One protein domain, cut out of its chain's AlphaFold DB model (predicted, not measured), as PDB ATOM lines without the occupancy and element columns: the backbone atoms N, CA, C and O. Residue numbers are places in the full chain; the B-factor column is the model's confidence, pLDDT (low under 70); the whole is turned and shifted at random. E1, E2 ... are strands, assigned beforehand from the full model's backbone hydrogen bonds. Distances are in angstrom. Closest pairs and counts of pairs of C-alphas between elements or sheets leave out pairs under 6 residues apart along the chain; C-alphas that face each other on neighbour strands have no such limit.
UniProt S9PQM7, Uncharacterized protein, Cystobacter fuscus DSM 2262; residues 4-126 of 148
ATOM      1  N   HIS A   4      30.479 -29.434  42.672       90.69
ATOM      2  CA  HIS A   4      29.331 -29.985  43.385       90.69
ATOM      3  C   HIS A   4      29.808 -30.864  44.530       90.69
ATOM      4  O   HIS A   4      30.877 -31.466  44.445       90.69
ATOM      5  N   GLN A   5      29.010 -30.953  45.592       90.75
ATOM      6  CA  GLN A   5      29.369 -31.723  46.775       90.75
ATOM      7  C   GLN A   5      28.284 -32.741  47.131       90.75
ATOM      8  O   GLN A   5      27.110 -32.392  47.243       90.75
ATOM      9  N   LEU A   6      28.709 -33.986  47.344       91.00
ATOM     10  CA  LEU A   6      27.925 -35.055  47.953       91.00
ATOM     11  C   LEU A   6      28.546 -35.395  49.300       91.00
ATOM     12  O   LEU A   6      29.702 -35.799  49.372       91.00
ATOM     13  N   ILE A   7      27.786 -35.245  50.373       90.25
ATOM     14  CA  ILE A   7      28.252 -35.511  51.728       90.25
ATOM     15  C   ILE A   7      27.681 -36.858  52.160       90.25
ATOM     16  O   ILE A   7      26.468 -37.057  52.135       90.25
ATOM     17  N   ILE A   8      28.546 -37.779  52.575       89.06
ATOM     18  CA  ILE A   8      28.151 -38.980  53.305       89.06
ATOM     19  C   ILE A   8      27.900 -38.544  54.757       89.06
ATOM     20  O   ILE A   8      28.860 -38.166  55.444       89.06
ATOM     21  N   PRO A   9      26.635 -38.536  55.219       84.75
ATOM     22  CA  PRO A   9      26.288 -38.066  56.553       84.75
ATOM     23  C   PRO A   9      26.879 -38.969  57.638       84.75
ATOM     24  O   PRO A   9      27.205 -40.138  57.419       84.75
ATOM     25  N   GLU A  10      27.009 -38.407  58.835       77.19
ATOM     26  CA  GLU A  10      27.538 -39.113  60.001       77.19
ATOM     27  C   GLU A  10      26.662 -40.319  60.369       77.19
ATOM     28  O   GLU A  10      27.163 -41.442  60.463       77.19
ATOM     29  N   SER A  11      25.347 -40.101  60.464       71.12
ATOM     30  CA  SER A  11      24.363 -41.140  60.768       71.12
ATOM     31  C   SER A  11      24.312 -42.196  59.661       71.12
ATOM     32  O   SER A  11      24.009 -41.900  58.509       71.12
ATOM     33  N   ILE A  12      24.587 -43.458  59.993       57.28
ATOM     34  CA  ILE A  12      24.396 -44.593  59.071       57.28
ATOM     35  C   ILE A  12      22.910 -44.920  58.842       57.28
ATOM     36  O   ILE A  12      22.587 -45.611  57.882       57.28
ATOM     37  N   TYR A  13      22.011 -44.402  59.689       58.72
ATOM     38  CA  TYR A  13      20.565 -44.593  59.539       58.72
ATOM     39  C   TYR A  13      19.976 -43.763  58.397       58.72
ATOM     40  O   TYR A  13      18.889 -44.063  57.910       58.72
ATOM     41  N   THR A  14      20.678 -42.721  57.946       63.12
ATOM     42  CA  THR A  14      20.326 -42.043  56.699       63.12
ATOM     43  C   THR A  14      20.898 -42.848  55.542       63.12
ATOM     44  O   THR A  14      22.111 -42.891  55.352       63.12
ATOM     45  N   SER A  15      20.029 -43.487  54.758       78.81
ATOM     46  CA  SER A  15      20.432 -44.317  53.614       78.81
ATOM     47  C   SER A  15      20.915 -43.511  52.401       78.81
ATOM     48  O   SER A  15      21.274 -44.107  51.387       78.81
ATOM     49  N   PHE A  16      20.928 -42.177  52.480       86.69
ATOM     50  CA  PHE A  16      21.181 -41.270  51.361       86.69
ATOM     51  C   PHE A  16      22.309 -40.275  51.664       86.69
ATOM     52  O   PHE A  16      22.469 -39.865  52.816       86.69
ATOM     53  N   PRO A  17      23.088 -39.852  50.651       88.56
ATOM     54  CA  PRO A  17      23.964 -38.700  50.800       88.56
ATOM     55  C   PRO A  17      23.151 -37.407  50.922       88.56
ATOM     56  O   PRO A  17      21.977 -37.344  50.554       88.56
ATOM     57  N   VAL A  18      23.804 -36.349  51.392       89.69
ATOM     58  CA  VAL A  18      23.207 -35.017  51.521       89.69
ATOM     59  C   VAL A  18      24.027 -33.961  50.782       89.69
ATOM     60  O   VAL A  18      25.225 -34.134  50.556       89.69
ATOM     61  N   ARG A  19      23.403 -32.835  50.434       88.25
ATOM     62  CA  ARG A  19      24.097 -31.608  50.017       88.25
ATOM     63  C   ARG A  19      23.832 -30.469  50.986       88.25
ATOM     64  O   ARG A  19      22.742 -30.374  51.544       88.25
ATOM     65  N   SER A  20      24.813 -29.587  51.144       81.62
ATOM     66  CA  SER A  20      24.634 -28.324  51.860       81.62
ATOM     67  C   SER A  20      24.099 -27.259  50.908       81.62
ATOM     68  O   SER A  20      24.736 -26.931  49.908       81.62
ATOM     69  N   GLU A  21      22.930 -26.708  51.215       80.44
ATOM     70  CA  GLU A  21      22.293 -25.645  50.441       80.44
ATOM     71  C   GLU A  21      21.649 -24.637  51.394       80.44
ATOM     72  O   GLU A  21      20.852 -25.005  52.257       80.44
ATOM     73  N   ALA A  22      22.012 -23.357  51.263       82.62
ATOM     74  CA  ALA A  22      21.518 -22.274  52.123       82.62
ATOM     75  C   ALA A  22      21.633 -22.575  53.639       82.62
ATOM     76  O   ALA A  22      20.763 -22.210  54.429       82.62
ATOM     77  N   GLY A  23      22.706 -23.266  54.045       77.38
ATOM     78  CA  GLY A  23      22.959 -23.637  55.441       77.38
ATOM     79  C   GLY A  23      22.125 -24.813  55.959       77.38
ATOM     80  O   GLY A  23      22.125 -25.069  57.160       77.38
ATOM     81  N   ARG A  24      21.412 -25.530  55.082       82.25
ATOM     82  CA  ARG A  24      20.656 -26.743  55.419       82.25
ATOM     83  C   ARG A  24      21.223 -27.944  54.677       82.25
ATOM     84  O   ARG A  24      21.655 -27.819  53.534       82.25
ATOM     85  N   LEU A  25      21.184 -29.107  55.322       84.44
ATOM     86  CA  LEU A  25      21.470 -30.379  54.669       84.44
ATOM     87  C   LEU A  25      20.184 -30.902  54.028       84.44
ATOM     88  O   LEU A  25      19.163 -31.014  54.705       84.44
ATOM     89  N   LYS A  26      20.235 -31.187  52.728       86.81
ATOM     90  CA  LYS A  26      19.138 -31.797  51.966       86.81
ATOM     91  C   LYS A  26      19.553 -33.175  51.485       86.81
ATOM     92  O   LYS A  26      20.657 -33.320  50.962       86.81
ATOM     93  N   GLU A  27      18.680 -34.159  51.655       89.12
ATOM     94  CA  GLU A  27      18.889 -35.512  51.142       89.12
ATOM     95  C   GLU A  27      18.887 -35.529  49.615       89.12
ATOM     96  O   GLU A  27      18.155 -34.783  48.965       89.12
ATOM     97  N   LEU A  28      19.733 -36.385  49.048       87.69
ATOM     98  CA  LEU A  28      19.833 -36.598  47.615       87.69
ATOM     99  C   LEU A  28      19.636 -38.074  47.302       87.69
ATOM    100  O   LEU A  28      20.435 -38.926  47.688       87.69
ATOM    101  N   CYS A  29      18.590 -38.357  46.541       85.94
ATOM    102  CA  CYS A  29      18.265 -39.702  46.089       85.94
ATOM    103  C   CYS A  29      18.869 -39.998  44.720       85.94
ATOM    104  O   CYS A  29      19.130 -41.160  44.417       85.94
ATOM    105  N   THR A  30      19.085 -38.974  43.889       87.75
ATOM    106  CA  THR A  30      19.444 -39.177  42.484       87.75
ATOM    107  C   THR A  30      20.561 -38.238  42.037       87.75
ATOM    108  O   THR A  30      20.494 -37.025  42.224       87.75
ATOM    109  N   LEU A  31      21.590 -38.801  41.404       88.25
ATOM    110  CA  LEU A  31      22.577 -38.059  40.621       88.25
ATOM    111  C   LEU A  31      22.182 -38.130  39.147       88.25
ATOM    112  O   LEU A  31      22.056 -39.219  38.585       88.25
ATOM    113  N   VAL A  32      22.031 -36.971  38.518       88.00
ATOM    114  CA  VAL A  32      21.725 -36.833  37.094       88.00
ATOM    115  C   VAL A  32      22.942 -36.246  36.393       88.00
ATOM    116  O   VAL A  32      23.319 -35.103  36.638       88.00
ATOM    117  N   ILE A  33      23.558 -37.018  35.503       87.56
ATOM    118  CA  ILE A  33      24.611 -36.531  34.609       87.56
ATOM    119  C   ILE A  33      23.950 -36.154  33.288       87.56
ATOM    120  O   ILE A  33      23.458 -37.029  32.574       87.56
ATOM    121  N   ASN A  34      23.928 -34.860  32.967       87.50
ATOM    122  CA  ASN A  34      23.227 -34.350  31.792       87.50
ATOM    123  C   ASN A  34      24.188 -33.751  30.758       87.50
ATOM    124  O   ASN A  34      24.668 -32.627  30.909       87.50
ATOM    125  N   TRP A  35      24.406 -34.477  29.661       82.19
ATOM    126  CA  TRP A  35      25.234 -34.046  28.531       82.19
ATOM    127  C   TRP A  35      24.503 -33.118  27.559       82.19
ATOM    128  O   TRP A  35      25.151 -32.389  26.810       82.19
ATOM    129  N   LYS A  36      23.164 -33.113  27.564       80.69
ATOM    130  CA  LYS A  36      22.351 -32.287  26.655       80.69
ATOM    131  C   LYS A  36      22.287 -30.820  27.082       80.69
ATOM    132  O   LYS A  36      21.882 -29.978  26.288       80.69
ATOM    133  N   GLY A  37      22.630 -30.513  28.335       71.38
ATOM    134  CA  GLY A  37      22.547 -29.161  28.901       71.38
ATOM    135  C   GLY A  37      21.119 -28.666  29.163       71.38
ATOM    136  O   GLY A  37      20.934 -27.585  29.716       71.38
ATOM    137  N   THR A  38      20.104 -29.454  28.810       72.44
ATOM    138  CA  THR A  38      18.690 -29.192  29.097       72.44
ATOM    139  C   THR A  38      18.161 -30.306  29.982       72.44
ATOM    140  O   THR A  38      18.202 -31.468  29.574       72.44
ATOM    141  N   TRP A  39      17.704 -29.980  31.189       76.38
ATOM    142  CA  TRP A  39      17.112 -30.946  32.114       76.38
ATOM    143  C   TRP A  39      15.635 -30.628  32.322       76.38
ATOM    144  O   TRP A  39      15.287 -29.484  32.617       76.38
ATOM    145  N   ALA A  40      14.789 -31.643  32.169       74.06
ATOM    146  CA  ALA A  40      13.395 -31.612  32.578       74.06
ATOM    147  C   ALA A  40      13.227 -32.684  33.666       74.06
ATOM    148  O   ALA A  40      13.514 -33.851  33.398       74.06
ATOM    149  N   PRO A  41      12.850 -32.308  34.898       71.94
ATOM    150  CA  PRO A  41      12.727 -33.271  35.980       71.94
ATOM    151  C   PRO A  41      11.534 -34.201  35.731       71.94
ATOM    152  O   PRO A  41      10.392 -33.747  35.732       71.94
ATOM    153  N   ASP A  42      11.798 -35.497  35.550       67.62
ATOM    154  CA  ASP A  42      10.747 -36.526  35.672       67.62
ATOM    155  C   ASP A  42      10.536 -36.951  37.141       67.62
ATOM    156  O   ASP A  42       9.498 -37.509  37.481       67.62
ATOM    157  N   ASP A  43      11.526 -36.676  38.001       68.31
ATOM    158  CA  ASP A  43      11.531 -36.944  39.445       68.31
ATOM    159  C   ASP A  43      11.521 -35.629  40.243       68.31
ATOM    160  O   ASP A  43      11.702 -34.551  39.675       68.31
ATOM    161  N   ASP A  44      11.370 -35.704  41.569       77.75
ATOM    162  CA  ASP A  44      11.463 -34.530  42.443       77.75
ATOM    163  C   ASP A  44      12.831 -33.824  42.278       77.75
ATOM    164  O   ASP A  44      13.885 -34.414  42.578       77.75
ATOM    165  N   PRO A  45      12.852 -32.564  41.800       83.19
ATOM    166  CA  PRO A  45      14.095 -31.846  41.583       83.19
ATOM    167  C   PRO A  45      14.831 -31.511  42.883       83.19
ATOM    168  O   PRO A  45      16.042 -31.283  42.847       83.19
ATOM    169  N   GLU A  46      14.146 -31.498  44.029       84.56
ATOM    170  CA  GLU A  46      14.769 -31.223  45.324       84.56
ATOM    171  C   GLU A  46      15.641 -32.385  45.815       84.56
ATOM    172  O   GLU A  46      16.626 -32.151  46.516       84.56
ATOM    173  N   LEU A  47      15.334 -33.614  45.384       86.81
ATOM    174  CA  LEU A  47      16.078 -34.836  45.715       86.81
ATOM    175  C   LEU A  47      17.158 -35.184  44.678       86.81
ATOM    176  O   LEU A  47      17.822 -36.220  44.787       86.81
ATOM    177  N   SER A  48      17.329 -34.329  43.668       88.31
ATOM    178  CA  SER A  48      18.217 -34.563  42.534       88.31
ATOM    179  C   SER A  48      19.413 -33.609  42.542       88.31
ATOM    180  O   SER A  48      19.288 -32.395  42.726       88.31
ATOM    181  N   LEU A  49      20.604 -34.156  42.294       90.44
ATOM    182  CA  LEU A  49      21.801 -33.384  41.971       90.44
ATOM    183  C   LEU A  49      22.090 -33.521  40.478       90.44
ATOM    184  O   LEU A  49      22.409 -34.612  40.010       90.44
ATOM    185  N   VAL A  50      21.998 -32.415  39.743       89.81
ATOM    186  CA  VAL A  50      22.283 -32.377  38.306       89.81
ATOM    187  C   VAL A  50      23.690 -31.844  38.086       89.81
ATOM    188  O   VAL A  50      24.020 -30.751  38.545       89.81
ATOM    189  N   VAL A  51      24.505 -32.605  37.365       89.50
ATOM    190  CA  VAL A  51      25.879 -32.238  37.015       89.50
ATOM    191  C   VAL A  51      26.080 -32.286  35.507       89.50
ATOM    192  O   VAL A  51      25.487 -33.116  34.808       89.50
ATOM    193  N   ALA A  52      26.926 -31.392  35.003       89.19
ATOM    194  CA  ALA A  52      27.280 -31.329  33.595       89.19
ATOM    195  C   ALA A  52      28.657 -31.968  33.335       89.19
ATOM    196  O   ALA A  52      29.495 -32.071  34.236       89.19
ATOM    197  N   PRO A  53      28.937 -32.379  32.093       84.50
ATOM    198  CA  PRO A  53      30.270 -32.795  31.684       84.50
ATOM    199  C   PRO A  53      31.332 -31.742  31.987       84.50
ATOM    200  O   PRO A  53      31.159 -30.563  31.681       84.50
ATOM    201  N   GLY A  54      32.453 -32.182  32.548       85.31
ATOM    202  CA  GLY A  54      33.546 -31.305  32.956       85.31
ATOM    203  C   GLY A  54      33.332 -30.612  34.301       85.31
ATOM    204  O   GLY A  54      34.225 -29.882  34.722       85.31
ATOM    205  N   ASP A  55      32.205 -30.832  34.985       90.75
ATOM    206  CA  ASP A  55      32.057 -30.441  36.386       90.75
ATOM    207  C   ASP A  55      32.891 -31.340  37.311       90.75
ATOM    208  O   ASP A  55      33.268 -32.468  36.976       90.75
ATOM    209  N   GLU A  56      33.154 -30.835  38.512       91.19
ATOM    210  CA  GLU A  56      33.793 -31.591  39.583       91.19
ATOM    211  C   GLU A  56      32.753 -32.035  40.607       91.19
ATOM    212  O   GLU A  56      31.974 -31.230  41.115       91.19
ATOM    213  N   LEU A  57      32.771 -33.323  40.940       90.19
ATOM    214  CA  LEU A  57      31.961 -33.920  41.989       90.19
ATOM    215  C   LEU A  57      32.862 -34.295  43.165       90.19
ATOM    216  O   LEU A  57      33.635 -35.249  43.099       90.19
ATOM    217  N   GLU A  58      32.771 -33.538  44.248       91.38
ATOM    218  CA  GLU A  58      33.463 -33.828  45.496       91.38
ATOM    219  C   GLU A  58      32.571 -34.672  46.407       91.38
ATOM    220  O   GLU A  58      31.509 -34.234  46.842       91.38
ATOM    221  N   ILE A  59      33.020 -35.879  46.726       90.94
ATOM    222  CA  ILE A  59      32.376 -36.738  47.712       90.94
ATOM    223  C   ILE A  59      33.113 -36.536  49.030       90.94
ATOM    224  O   ILE A  59      34.327 -36.721  49.095       90.94
ATOM    225  N   VAL A  60      32.393 -36.143  50.072       90.69
ATOM    226  CA  VAL A  60      32.947 -35.793  51.379       90.69
ATOM    227  C   VAL A  60      32.409 -36.748  52.421       90.69
ATOM    228  O   VAL A  60      31.203 -36.952  52.521       90.69
ATOM    229  N   LEU A  61      33.296 -37.302  53.232       88.44
ATOM    230  CA  LEU A  61      32.907 -37.966  54.460       88.44
ATOM    231  C   LEU A  61      32.711 -36.900  55.541       88.44
ATOM    232  O   LEU A  61      33.626 -36.108  55.781       88.44
ATOM    233  N   SER A  62      31.545 -36.872  56.197       82.62
ATOM    234  CA  SER A  62      31.368 -36.020  57.378       82.62
ATOM    235  C   SER A  62      32.486 -36.304  58.392       82.62
ATOM    236  O   SER A  62      32.819 -37.466  58.639       82.62
ATOM    237  N   ALA A  63      33.086 -35.244  58.941       65.25
ATOM    238  CA  ALA A  63      34.386 -35.264  59.619       65.25
ATOM    239  C   ALA A  63      34.476 -36.182  60.858       65.25
ATOM    240  O   ALA A  63      35.578 -36.444  61.337       65.25
ATOM    241  N   GLU A  64      33.349 -36.691  61.354       63.41
ATOM    242  CA  GLU A  64      33.252 -37.465  62.598       63.41
ATOM    243  C   GLU A  64      33.118 -38.985  62.381       63.41
ATOM    244  O   GLU A  64      33.063 -39.755  63.339       63.41
ATOM    245  N   ARG A  65      33.137 -39.477  61.132       63.81
ATOM    246  CA  ARG A  65      33.094 -40.929  60.883       63.81
ATOM    247  C   ARG A  65      34.439 -41.605  61.154       63.81
ATOM    248  O   ARG A  65      35.361 -41.543  60.346       63.81
ATOM    249  N   HIS A  66      34.510 -42.350  62.256       63.00
ATOM    250  CA  HIS A  66      35.691 -43.126  62.656       63.00
ATOM    251  C   HIS A  66      36.029 -44.319  61.742       63.00
ATOM    252  O   HIS A  66      37.163 -44.787  61.770       63.00
ATOM    253  N   GLN A  67      35.069 -44.829  60.960       74.62
ATOM    254  CA  GLN A  67      35.219 -46.072  60.180       74.62
ATOM    255  C   GLN A  67      35.074 -45.883  58.660       74.62
ATOM    256  O   GLN A  67      34.958 -46.859  57.923       74.62
ATOM    257  N   GLY A  68      35.090 -44.641  58.167       85.62
ATOM    258  CA  GLY A  68      34.868 -44.374  56.747       85.62
ATOM    259  C   GLY A  68      33.409 -44.550  56.305       85.62
ATOM    260  O   GLY A  68      32.483 -44.684  57.108       85.62
ATOM    261  N   GLY A  69      33.174 -44.518  54.999       88.69
ATOM    262  CA  GLY A  69      31.860 -44.721  54.401       88.69
ATOM    263  C   GLY A  69      31.942 -45.020  52.914       88.69
ATOM    264  O   GLY A  69      32.927 -44.685  52.255       88.69
ATOM    265  N   SER A  70      30.886 -45.630  52.388       89.06
ATOM    266  CA  SER A  70      30.755 -45.903  50.959       89.06
ATOM    267  C   SER A  70      29.566 -45.147  50.385       89.06
ATOM    268  O   SER A  70      28.471 -45.189  50.947       89.06
ATOM    269  N   LEU A  71      29.781 -44.472  49.257       89.75
ATOM    270  CA  LEU A  71      28.726 -43.980  48.378       89.75
ATOM    271  C   LEU A  71      28.498 -45.014  47.280       89.75
ATOM    272  O   LEU A  71      29.437 -45.430  46.604       89.75
ATOM    273  N   TRP A  72      27.248 -45.384  47.070       88.25
ATOM    274  CA  TRP A  72      26.828 -46.340  46.067       88.25
ATOM    275  C   TRP A  72      25.983 -45.646  44.996       88.25
ATOM    276  O   TRP A  72      25.106 -44.847  45.326       88.25
ATOM    277  N   LEU A  73      26.249 -45.952  43.726       85.69
ATOM    278  CA  LEU A  73      25.561 -45.410  42.557       85.69
ATOM    279  C   LEU A  73      24.921 -46.553  41.767       85.69
ATOM    280  O   LEU A  73      25.626 -47.394  41.210       85.69
ATOM    281  N   PHE A  74      23.595 -46.582  41.686       78.31
ATOM    282  CA  PHE A  74      22.859 -47.571  40.901       78.31
ATOM    283  C   PHE A  74      22.331 -46.971  39.613       78.31
ATOM    284  O   PHE A  74      21.501 -46.066  39.650       78.31
ATOM    285  N   LYS A  75      22.766 -47.489  38.466       69.94
ATOM    286  CA  LYS A  75      22.215 -47.048  37.184       69.94
ATOM    287  C   LYS A  75      20.818 -47.646  37.003       69.94
ATOM    288  O   LYS A  75      20.685 -48.865  36.936       69.94
ATOM    289  N   ARG A  76      19.795 -46.794  36.860       63.06
ATOM    290  CA  ARG A  76      18.397 -47.234  36.668       63.06
ATOM    291  C   ARG A  76      18.178 -48.036  35.375       63.06
ATOM    292  O   ARG A  76      17.269 -48.856  35.321       63.06
ATOM    293  N   GLU A  77      19.034 -47.862  34.364       53.31
ATOM    294  CA  GLU A  77      18.948 -48.558  33.073       53.31
ATOM    295  C   GLU A  77      20.338 -49.077  32.622       53.31
ATOM    296  O   GLU A  77      21.188 -48.297  32.197       53.31
ATOM    297  N   LEU A  78      20.573 -50.388  32.813       48.00
ATOM    298  CA  LEU A  78      21.573 -51.336  32.243       48.00
ATOM    299  C   LEU A  78      22.754 -50.833  31.348       48.00
ATOM    300  O   LEU A  78      22.598 -49.950  30.510       48.00
ATOM    301  N   PRO A  79      23.885 -51.580  31.309       47.25
ATOM    302  CA  PRO A  79      24.931 -51.700  32.326       47.25
ATOM    303  C   PRO A  79      26.169 -50.812  32.018       47.25
ATOM    304  O   PRO A  79      26.413 -50.426  30.873       47.25
ATOM    305  N   LEU A  80      26.993 -50.516  33.036       49.22
ATOM    306  CA  LEU A  80      28.207 -49.689  32.918       49.22
ATOM    307  C   LEU A  80      29.511 -50.513  32.805       49.22
ATOM    308  O   LEU A  80      29.649 -51.619  33.333       49.22
ATOM    309  N   LEU A  81      30.510 -49.930  32.139       46.72
ATOM    310  CA  LEU A  81      31.928 -50.309  32.183       46.72
ATOM    311  C   LEU A  81      32.686 -49.147  32.836       46.72
ATOM    312  O   LEU A  81      32.685 -48.041  32.299       46.72
ATOM    313  N   LEU A  82      33.312 -49.438  33.970       50.03
ATOM    314  CA  LEU A  82      34.041 -48.516  34.841       50.03
ATOM    315  C   LEU A  82      35.563 -48.553  34.630       50.03
ATOM    316  O   LEU A  82      36.059 -49.486  33.995       50.03
ATOM    317  N   PRO A  83      36.305 -47.591  35.218       46.69
ATOM    318  CA  PRO A  83      37.767 -47.637  35.355       46.69
ATOM    319  C   PRO A  83      38.280 -48.852  36.161       46.69
ATOM    320  O   PRO A  83      37.560 -49.394  36.997       46.69
ATOM    321  N   GLU A  84      39.551 -49.234  35.948       42.88
ATOM    322  CA  GLU A  84      40.200 -50.490  36.405       42.88
ATOM    323  C   GLU A  84      40.094 -50.813  37.910       42.88
ATOM    324  O   GLU A  84      40.258 -51.966  38.301       42.88
ATOM    325  N   ASN A  85      39.781 -49.829  38.756       39.66
ATOM    326  CA  ASN A  85      39.842 -49.958  40.218       39.66
ATOM    327  C   ASN A  85      38.468 -50.162  40.873       39.66
ATOM    328  O   ASN A  85      38.360 -50.134  42.099       39.66
ATOM    329  N   ALA A  86      37.404 -50.275  40.083       46.09
ATOM    330  CA  ALA A  86      36.054 -50.376  40.608       46.09
ATOM    331  C   ALA A  86      35.626 -51.844  40.761       46.09
ATOM    332  O   ALA A  86      35.655 -52.634  39.814       46.09
ATOM    333  N   VAL A  87      35.229 -52.212  41.983       43.72
ATOM    334  CA  VAL A  87      34.748 -53.558  42.314       43.72
ATOM    335  C   VAL A  87      33.310 -53.688  41.828       43.72
ATOM    336  O   VAL A  87      32.385 -53.165  42.448       43.72
ATOM    337  N   ARG A  88      33.118 -54.391  40.709       46.62
ATOM    338  CA  ARG A  88      31.784 -54.731  40.206       46.62
ATOM    339  C   ARG A  88      31.074 -55.653  41.190       46.62
ATOM    340  O   ARG A  88      31.520 -56.772  41.426       46.62
ATOM    341  N   SER A  89      29.950 -55.193  41.723       47.03
ATOM    342  CA  SER A  89      28.983 -56.057  42.401       47.03
ATOM    343  C   SER A  89      28.069 -56.715  41.359       47.03
ATOM    344  O   SER A  89      27.797 -56.131  40.309       47.03
ATOM    345  N   GLU A  90      27.540 -57.907  41.649       49.03
ATOM    346  CA  GLU A  90      26.591 -58.634  40.781       49.03
ATOM    347  C   GLU A  90      25.281 -57.863  40.497       49.03
ATOM    348  O   GLU A  90      24.436 -58.330  39.737       49.03
ATOM    349  N   ARG A  91      25.085 -56.681  41.100       52.62
ATOM    350  CA  ARG A  91      23.823 -55.931  41.090       52.62
ATOM    351  C   ARG A  91      23.810 -54.649  40.247       52.62
ATOM    352  O   ARG A  91      22.829 -53.925  40.339       52.62
ATOM    353  N   THR A  92      24.807 -54.341  39.413       67.12
ATOM    354  CA  THR A  92      24.836 -53.074  38.618       67.12
ATOM    355  C   THR A  92      24.995 -51.809  39.485       67.12
ATOM    356  O   THR A  92      24.553 -50.721  39.115       67.12
ATOM    357  N   TRP A  93      25.609 -51.954  40.662       71.19
ATOM    358  CA  TRP A  93      25.924 -50.848  41.567       71.19
ATOM    359  C   TRP A  93      27.417 -50.549  41.535       71.19
ATOM    360  O   TRP A  93      28.225 -51.466  41.692       71.19
ATOM    361  N   GLU A  94      27.739 -49.264  41.442       77.75
ATOM    362  CA  GLU A  94      29.092 -48.737  41.580       77.75
ATOM    363  C   GLU A  94      29.321 -48.206  42.983       77.75
ATOM    364  O   GLU A  94      28.383 -47.746  43.633       77.75
ATOM    365  N   ARG A  95      30.566 -48.267  43.460       84.94
ATOM    366  CA  ARG A  95      30.923 -47.885  44.828       84.94
ATOM    367  C   ARG A  95      32.107 -46.934  44.846       84.94
ATOM    368  O   ARG A  95      33.121 -47.174  44.191       84.94
ATOM    369  N   VAL A  96      31.996 -45.890  45.654       87.06
ATOM    370  CA  VAL A  96      33.094 -45.001  46.015       87.06
ATOM    371  C   VAL A  96      33.312 -45.086  47.514       87.06
ATOM    372  O   VAL A  96      32.468 -44.665  48.301       87.06
ATOM    373  N   ASP A  97      34.468 -45.613  47.890       89.31
ATOM    374  CA  ASP A  97      34.887 -45.748  49.278       89.31
ATOM    375  C   ASP A  97      35.683 -44.524  49.734       89.31
ATOM    376  O   ASP A  97      36.551 -44.018  49.012       89.31
ATOM    377  N   LEU A  98      35.392 -44.072  50.950       87.69
ATOM    378  CA  LEU A  98      36.085 -42.999  51.647       87.69
ATOM    379  C   LEU A  98      36.452 -43.460  53.053       87.69
ATOM    380  O   LEU A  98      35.587 -43.603  53.908       87.69
ATOM    381  N   GLU A  99      37.743 -43.640  53.318       85.62
ATOM    382  CA  GLU A  99      38.232 -43.914  54.676       85.62
ATOM    383  C   GLU A  99      38.284 -42.638  55.529       85.62
ATOM    384  O   GLU A  99      38.019 -42.674  56.726       85.62
ATOM    385  N   ARG A 100      38.625 -41.499  54.909       83.81
ATOM    386  CA  ARG A 100      38.708 -40.176  55.544       83.81
ATOM    387  C   ARG A 100      38.647 -39.053  54.509       83.81
ATOM    388  O   ARG A 100      39.087 -39.235  53.375       83.81
ATOM    389  N   GLY A 101      38.199 -37.872  54.932       86.25
ATOM    390  CA  GLY A 101      38.268 -36.646  54.131       86.25
ATOM    391  C   GLY A 101      37.334 -36.658  52.922       86.25
ATOM    392  O   GLY A 101      36.174 -37.051  53.032       86.25
ATOM    393  N   SER A 102      37.828 -36.193  51.774       89.19
ATOM    394  CA  SER A 102      37.053 -36.113  50.536       89.19
ATOM    395  C   SER A 102      37.777 -36.733  49.345       89.19
ATOM    396  O   SER A 102      38.997 -36.918  49.346       89.19
ATOM    397  N   ARG A 103      37.009 -37.049  48.304       89.44
ATOM    398  CA  ARG A 103      37.501 -37.489  47.001       89.44
ATOM    399  C   ARG A 103      36.814 -36.688  45.912       89.44
ATOM    400  O   ARG A 103      35.591 -36.621  45.868       89.44
ATOM    401  N   VAL A 104      37.607 -36.121  45.012       89.56
ATOM    402  CA  VAL A 104      37.102 -35.383  43.852       89.56
ATOM    403  C   VAL A 104      37.083 -36.304  42.641       89.56
ATOM    404  O   VAL A 104      38.067 -36.984  42.345       89.56
ATOM    405  N   LEU A 105      35.952 -36.326  41.945       85.50
ATOM    406  CA  LEU A 105      35.749 -37.028  40.689       85.50
ATOM    407  C   LEU A 105      35.436 -36.004  39.600       85.50
ATOM    408  O   LEU A 105      34.612 -35.114  39.794       85.50
ATOM    409  N   GLN A 106      36.067 -36.142  38.438       87.25
ATOM    410  CA  GLN A 106      35.698 -35.348  37.268       87.25
ATOM    411  C   GLN A 106      34.536 -36.011  36.542       87.25
ATOM    412  O   GLN A 106      34.642 -37.178  36.161       87.25
ATOM    413  N   VAL A 107      33.456 -35.261  36.312       84.25
ATOM    414  CA  VAL A 107      32.294 -35.719  35.547       84.25
ATOM    415  C   VAL A 107      32.694 -35.869  34.083       84.25
ATOM    416  O   VAL A 107      32.825 -34.896  33.343       84.25
ATOM    417  N   ASN A 108      32.933 -37.109  33.666       80.06
ATOM    418  CA  ASN A 108      33.402 -37.443  32.327       80.06
ATOM    419  C   ASN A 108      32.774 -38.756  31.830       80.06
ATOM    420  O   ASN A 108      31.953 -39.377  32.509       80.06
ATOM    421  N   HIS A 109      33.186 -39.210  30.644       68.62
ATOM    422  CA  HIS A 109      32.643 -40.426  30.038       68.62
ATOM    423  C   HIS A 109      32.945 -41.729  30.800       68.62
ATOM    424  O   HIS A 109      32.322 -42.754  30.520       68.62
ATOM    425  N   ALA A 110      33.857 -41.705  31.777       66.06
ATOM    426  CA  ALA A 110      34.058 -42.828  32.688       66.06
ATOM    427  C   ALA A 110      32.937 -42.930  33.739       66.06
ATOM    428  O   ALA A 110      32.678 -44.024  34.232       66.06
ATOM    429  N   LEU A 111      32.258 -41.818  34.055       65.12
ATOM    430  CA  LEU A 111      31.094 -41.773  34.948       65.12
ATOM    431  C   LEU A 111      29.759 -41.896  34.205       65.12
ATOM    432  O   LEU A 111      28.779 -42.330  34.797       65.12
ATOM    433  N   SER A 112      29.685 -41.527  32.925       66.31
ATOM    434  CA  SER A 112      28.488 -41.705  32.092       66.31
ATOM    435  C   SER A 112      28.883 -41.816  30.620       66.31
ATOM    436  O   SER A 112      29.391 -40.870  30.018       66.31
ATOM    437  N   ARG A 113      28.653 -42.992  30.026       60.06
ATOM    438  CA  ARG A 113      28.926 -43.232  28.597       60.06
ATOM    439  C   ARG A 113      27.857 -42.658  27.672       60.06
ATOM    440  O   ARG A 113      28.123 -42.504  26.484       60.06
ATOM    441  N   ASP A 114      26.676 -42.359  28.199       63.81
ATOM    442  CA  ASP A 114      25.565 -41.873  27.394       63.81
ATOM    443  C   ASP A 114      25.770 -40.388  27.110       63.81
ATOM    444  O   ASP A 114      25.856 -39.587  28.029       63.81
ATOM    445  N   SER A 115      25.788 -39.990  25.838       67.12
ATOM    446  CA  SER A 115      25.831 -38.579  25.414       67.12
ATOM    447  C   SER A 115      24.497 -37.840  25.622       67.12
ATOM    448  O   SER A 115      24.276 -36.761  25.071       67.12
ATOM    449  N   GLY A 116      23.587 -38.436  26.395       79.81
ATOM    450  CA  GLY A 116      22.269 -37.921  26.724       79.81
ATOM    451  C   GLY A 116      22.157 -37.577  28.204       79.81
ATOM    452  O   GLY A 116      22.785 -36.641  28.688       79.81
ATOM    453  N   GLU A 117      21.332 -38.333  28.912       81.62
ATOM    454  CA  GLU A 117      21.148 -38.203  30.351       81.62
ATOM    455  C   GLU A 117      21.415 -39.561  31.000       81.62
ATOM    456  O   GLU A 117      20.963 -40.589  30.498       81.62
ATOM    457  N   SER A 118      22.156 -39.575  32.105       81.00
ATOM    458  CA  SER A 118      22.328 -40.767  32.935       81.00
ATOM    459  C   SER A 118      21.864 -40.477  34.350       81.00
ATOM    460  O   SER A 118      22.291 -39.490  34.950       81.00
ATOM    461  N   ARG A 119      21.025 -41.360  34.894       82.50
ATOM    462  CA  ARG A 119      20.517 -41.263  36.263       82.50
ATOM    463  C   ARG A 119      21.053 -42.390  37.125       82.50
ATOM    464  O   ARG A 119      21.008 -43.560  36.730       82.50
ATOM    465  N   TYR A 120      21.509 -42.012  38.310       82.81
ATOM    466  CA  TYR A 120      22.010 -42.924  39.321       82.81
ATOM    467  C   TYR A 120      21.244 -42.738  40.620       82.81
ATOM    468  O   TYR A 120      21.216 -41.627  41.148       82.81
ATOM    469  N   ASP A 121      20.678 -43.816  41.154       85.31
ATOM    470  CA  ASP A 121      20.192 -43.803  42.529       85.31
ATOM    471  C   ASP A 121      21.375 -43.836  43.482       85.31
ATOM    472  O   ASP A 121      22.315 -44.620  43.321       85.31
ATOM    473  N   LEU A 122      21.324 -42.955  44.468       87.81
ATOM    474  CA  LEU A 122      22.376 -42.769  45.442       87.81
ATOM    475  C   LEU A 122      22.020 -43.488  46.733       87.81
ATOM    476  O   LEU A 122      20.901 -43.386  47.240       87.81
ATOM    477  N   ARG A 123      23.006 -44.184  47.290       88.25
ATOM    478  CA  ARG A 123      22.920 -44.801  48.612       88.25
ATOM    479  C   ARG A 123      24.208 -44.616  49.389       88.25
ATOM    480  O   ARG A 123      25.274 -44.507  48.792       88.25
ATOM    481  N   VAL A 124      24.123 -44.633  50.712       88.56
ATOM    482  CA  VAL A 124      25.305 -44.676  51.580       88.56
ATOM    483  C   VAL A 124      25.264 -45.873  52.516       88.56
ATOM    484  O   VAL A 124      24.205 -46.432  52.793       88.56
ATOM    485  N   SER A 125      26.436 -46.263  52.999       87.19
ATOM    486  CA  SER A 125      26.609 -47.334  53.978       87.19
ATOM    487  C   SER A 125      27.874 -47.110  54.809       87.19
ATOM    488  O   SER A 125      28.641 -46.159  54.590       87.19
ATOM    489  N   GLU A 126      28.118 -48.013  55.755       87.31
ATOM    490  CA  GLU A 126      29.462 -48.241  56.285       87.31
ATOM    491  C   GLU A 126      30.427 -48.658  55.170       87.31
ATOM    492  O   GLU A 126      30.015 -49.147  54.110       87.31
TER     493      GLU A 126
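AT A GLANCE: This is residues 4 to 126 of the 148 residues of an uncharacterized protein of Cystobacter fuscus DSM 2262 (UniProt S9PQM7). Look for a sandwich of two sheets face to face: a strongly twisted sheet of five strands, E5 E4 E10 E7 E8, is covered on one face by a smaller sheet, E1 E6 E9. The short hairpin of E2 and E3 lies off to one side of this body, next to E1, and a long loop, residues 76 to 92, lies outside the sandwich, joining E7 to E8. The printed part has 123 residues with no named helix and ten named strands, E1 to E10 in order along the chain; the class is all strand, though under half of the residues, 55 of 123, are in named elements. The larger sheet runs E5 E4 E10 E7 E8 and the smaller E1 E6 E9, both mixed, and E2 and E3 are antiparallel. The whole is compact, with a radius of gyration of the C-alphas of 13.8 A, and its C-alphas span 39 by 36 by 23 A.

IN THESE COORDINATES: Find C-alpha 4 at (29.331, -29.985, 43.385); from there E1 runs through residues 4 to 8. Next come E2, residues 18 to 21, and E3, residues 24 to 27. E4, residues 30 to 34, measures 12.3 A from first to last C-alpha, and E5, residues 48 to 51, measures 9.7 A. E6, residues 56 to 61, covers 16.2 A. Look for C-alpha 69 at (31.860, -44.721, 54.401), where E7 begins; it runs to residue 75, over 19.9 A. E8 is residues 93 to 98, 16.3 A, and E9 is residues 102 to 106, 13.4 A. E10, residues 117 to 125, is the longest strand, 25.9 A, and ends at C-alpha 125, at (26.609, -47.334, 53.978).

HOW THE PARTS SIT: Begin at E10, an inner strand of the larger sheet. E4 is its antiparallel neighbour on one side, with N 33 and O 118 2.8 A apart, within hydrogen-bond range. E5, an edge strand, is parallel to E4, with N 32 and O 49 2.8 A apart. On the other side of E10 you find E7, antiparallel, with N 72 and O 123 2.8 A apart. E7 and the edge strand E8 form a hairpin, where N 71 and O 96 are 2.9 A apart. From edge to edge the strands' lines turn by 99 degrees. In the smaller sheet, E1 and E6 are parallel, with N 6 and O 58 2.9 A apart, and E6 and E9 are antiparallel, with N 59 and O 103 2.8 A apart. The two sheets face each other at 9.1 A centre to centre, with their strands at 22 degrees; at one place the closest C-alphas of E1 and E10, those of Ile 8 and Val 124, are 6.6 A apart. The hairpin E2 and E3 is antiparallel, with N 19 and O 26 2.8 A apart. The closest C-alphas of E1 and E2, those of Ile 7 and Val 18, are 5.1 A apart, while E1 and E3 are apart. E3 runs on into E4 across a break of 2 residues, at 88 degrees.

THE WHOLE: The two C-alphas farthest apart, those of Thr 38 and His 66, are 40.1 A from each other. The printed part has no cut. Its long links are E4 to E5, with 13 residues, and E7 to E8, with 17. The mean pLDDT of the printed part is 77.2; read with caution residues 12 to 14, 42 to 43, 63 to 66, 75 to 92 and 109 to 115, where the model's confidence is under 70.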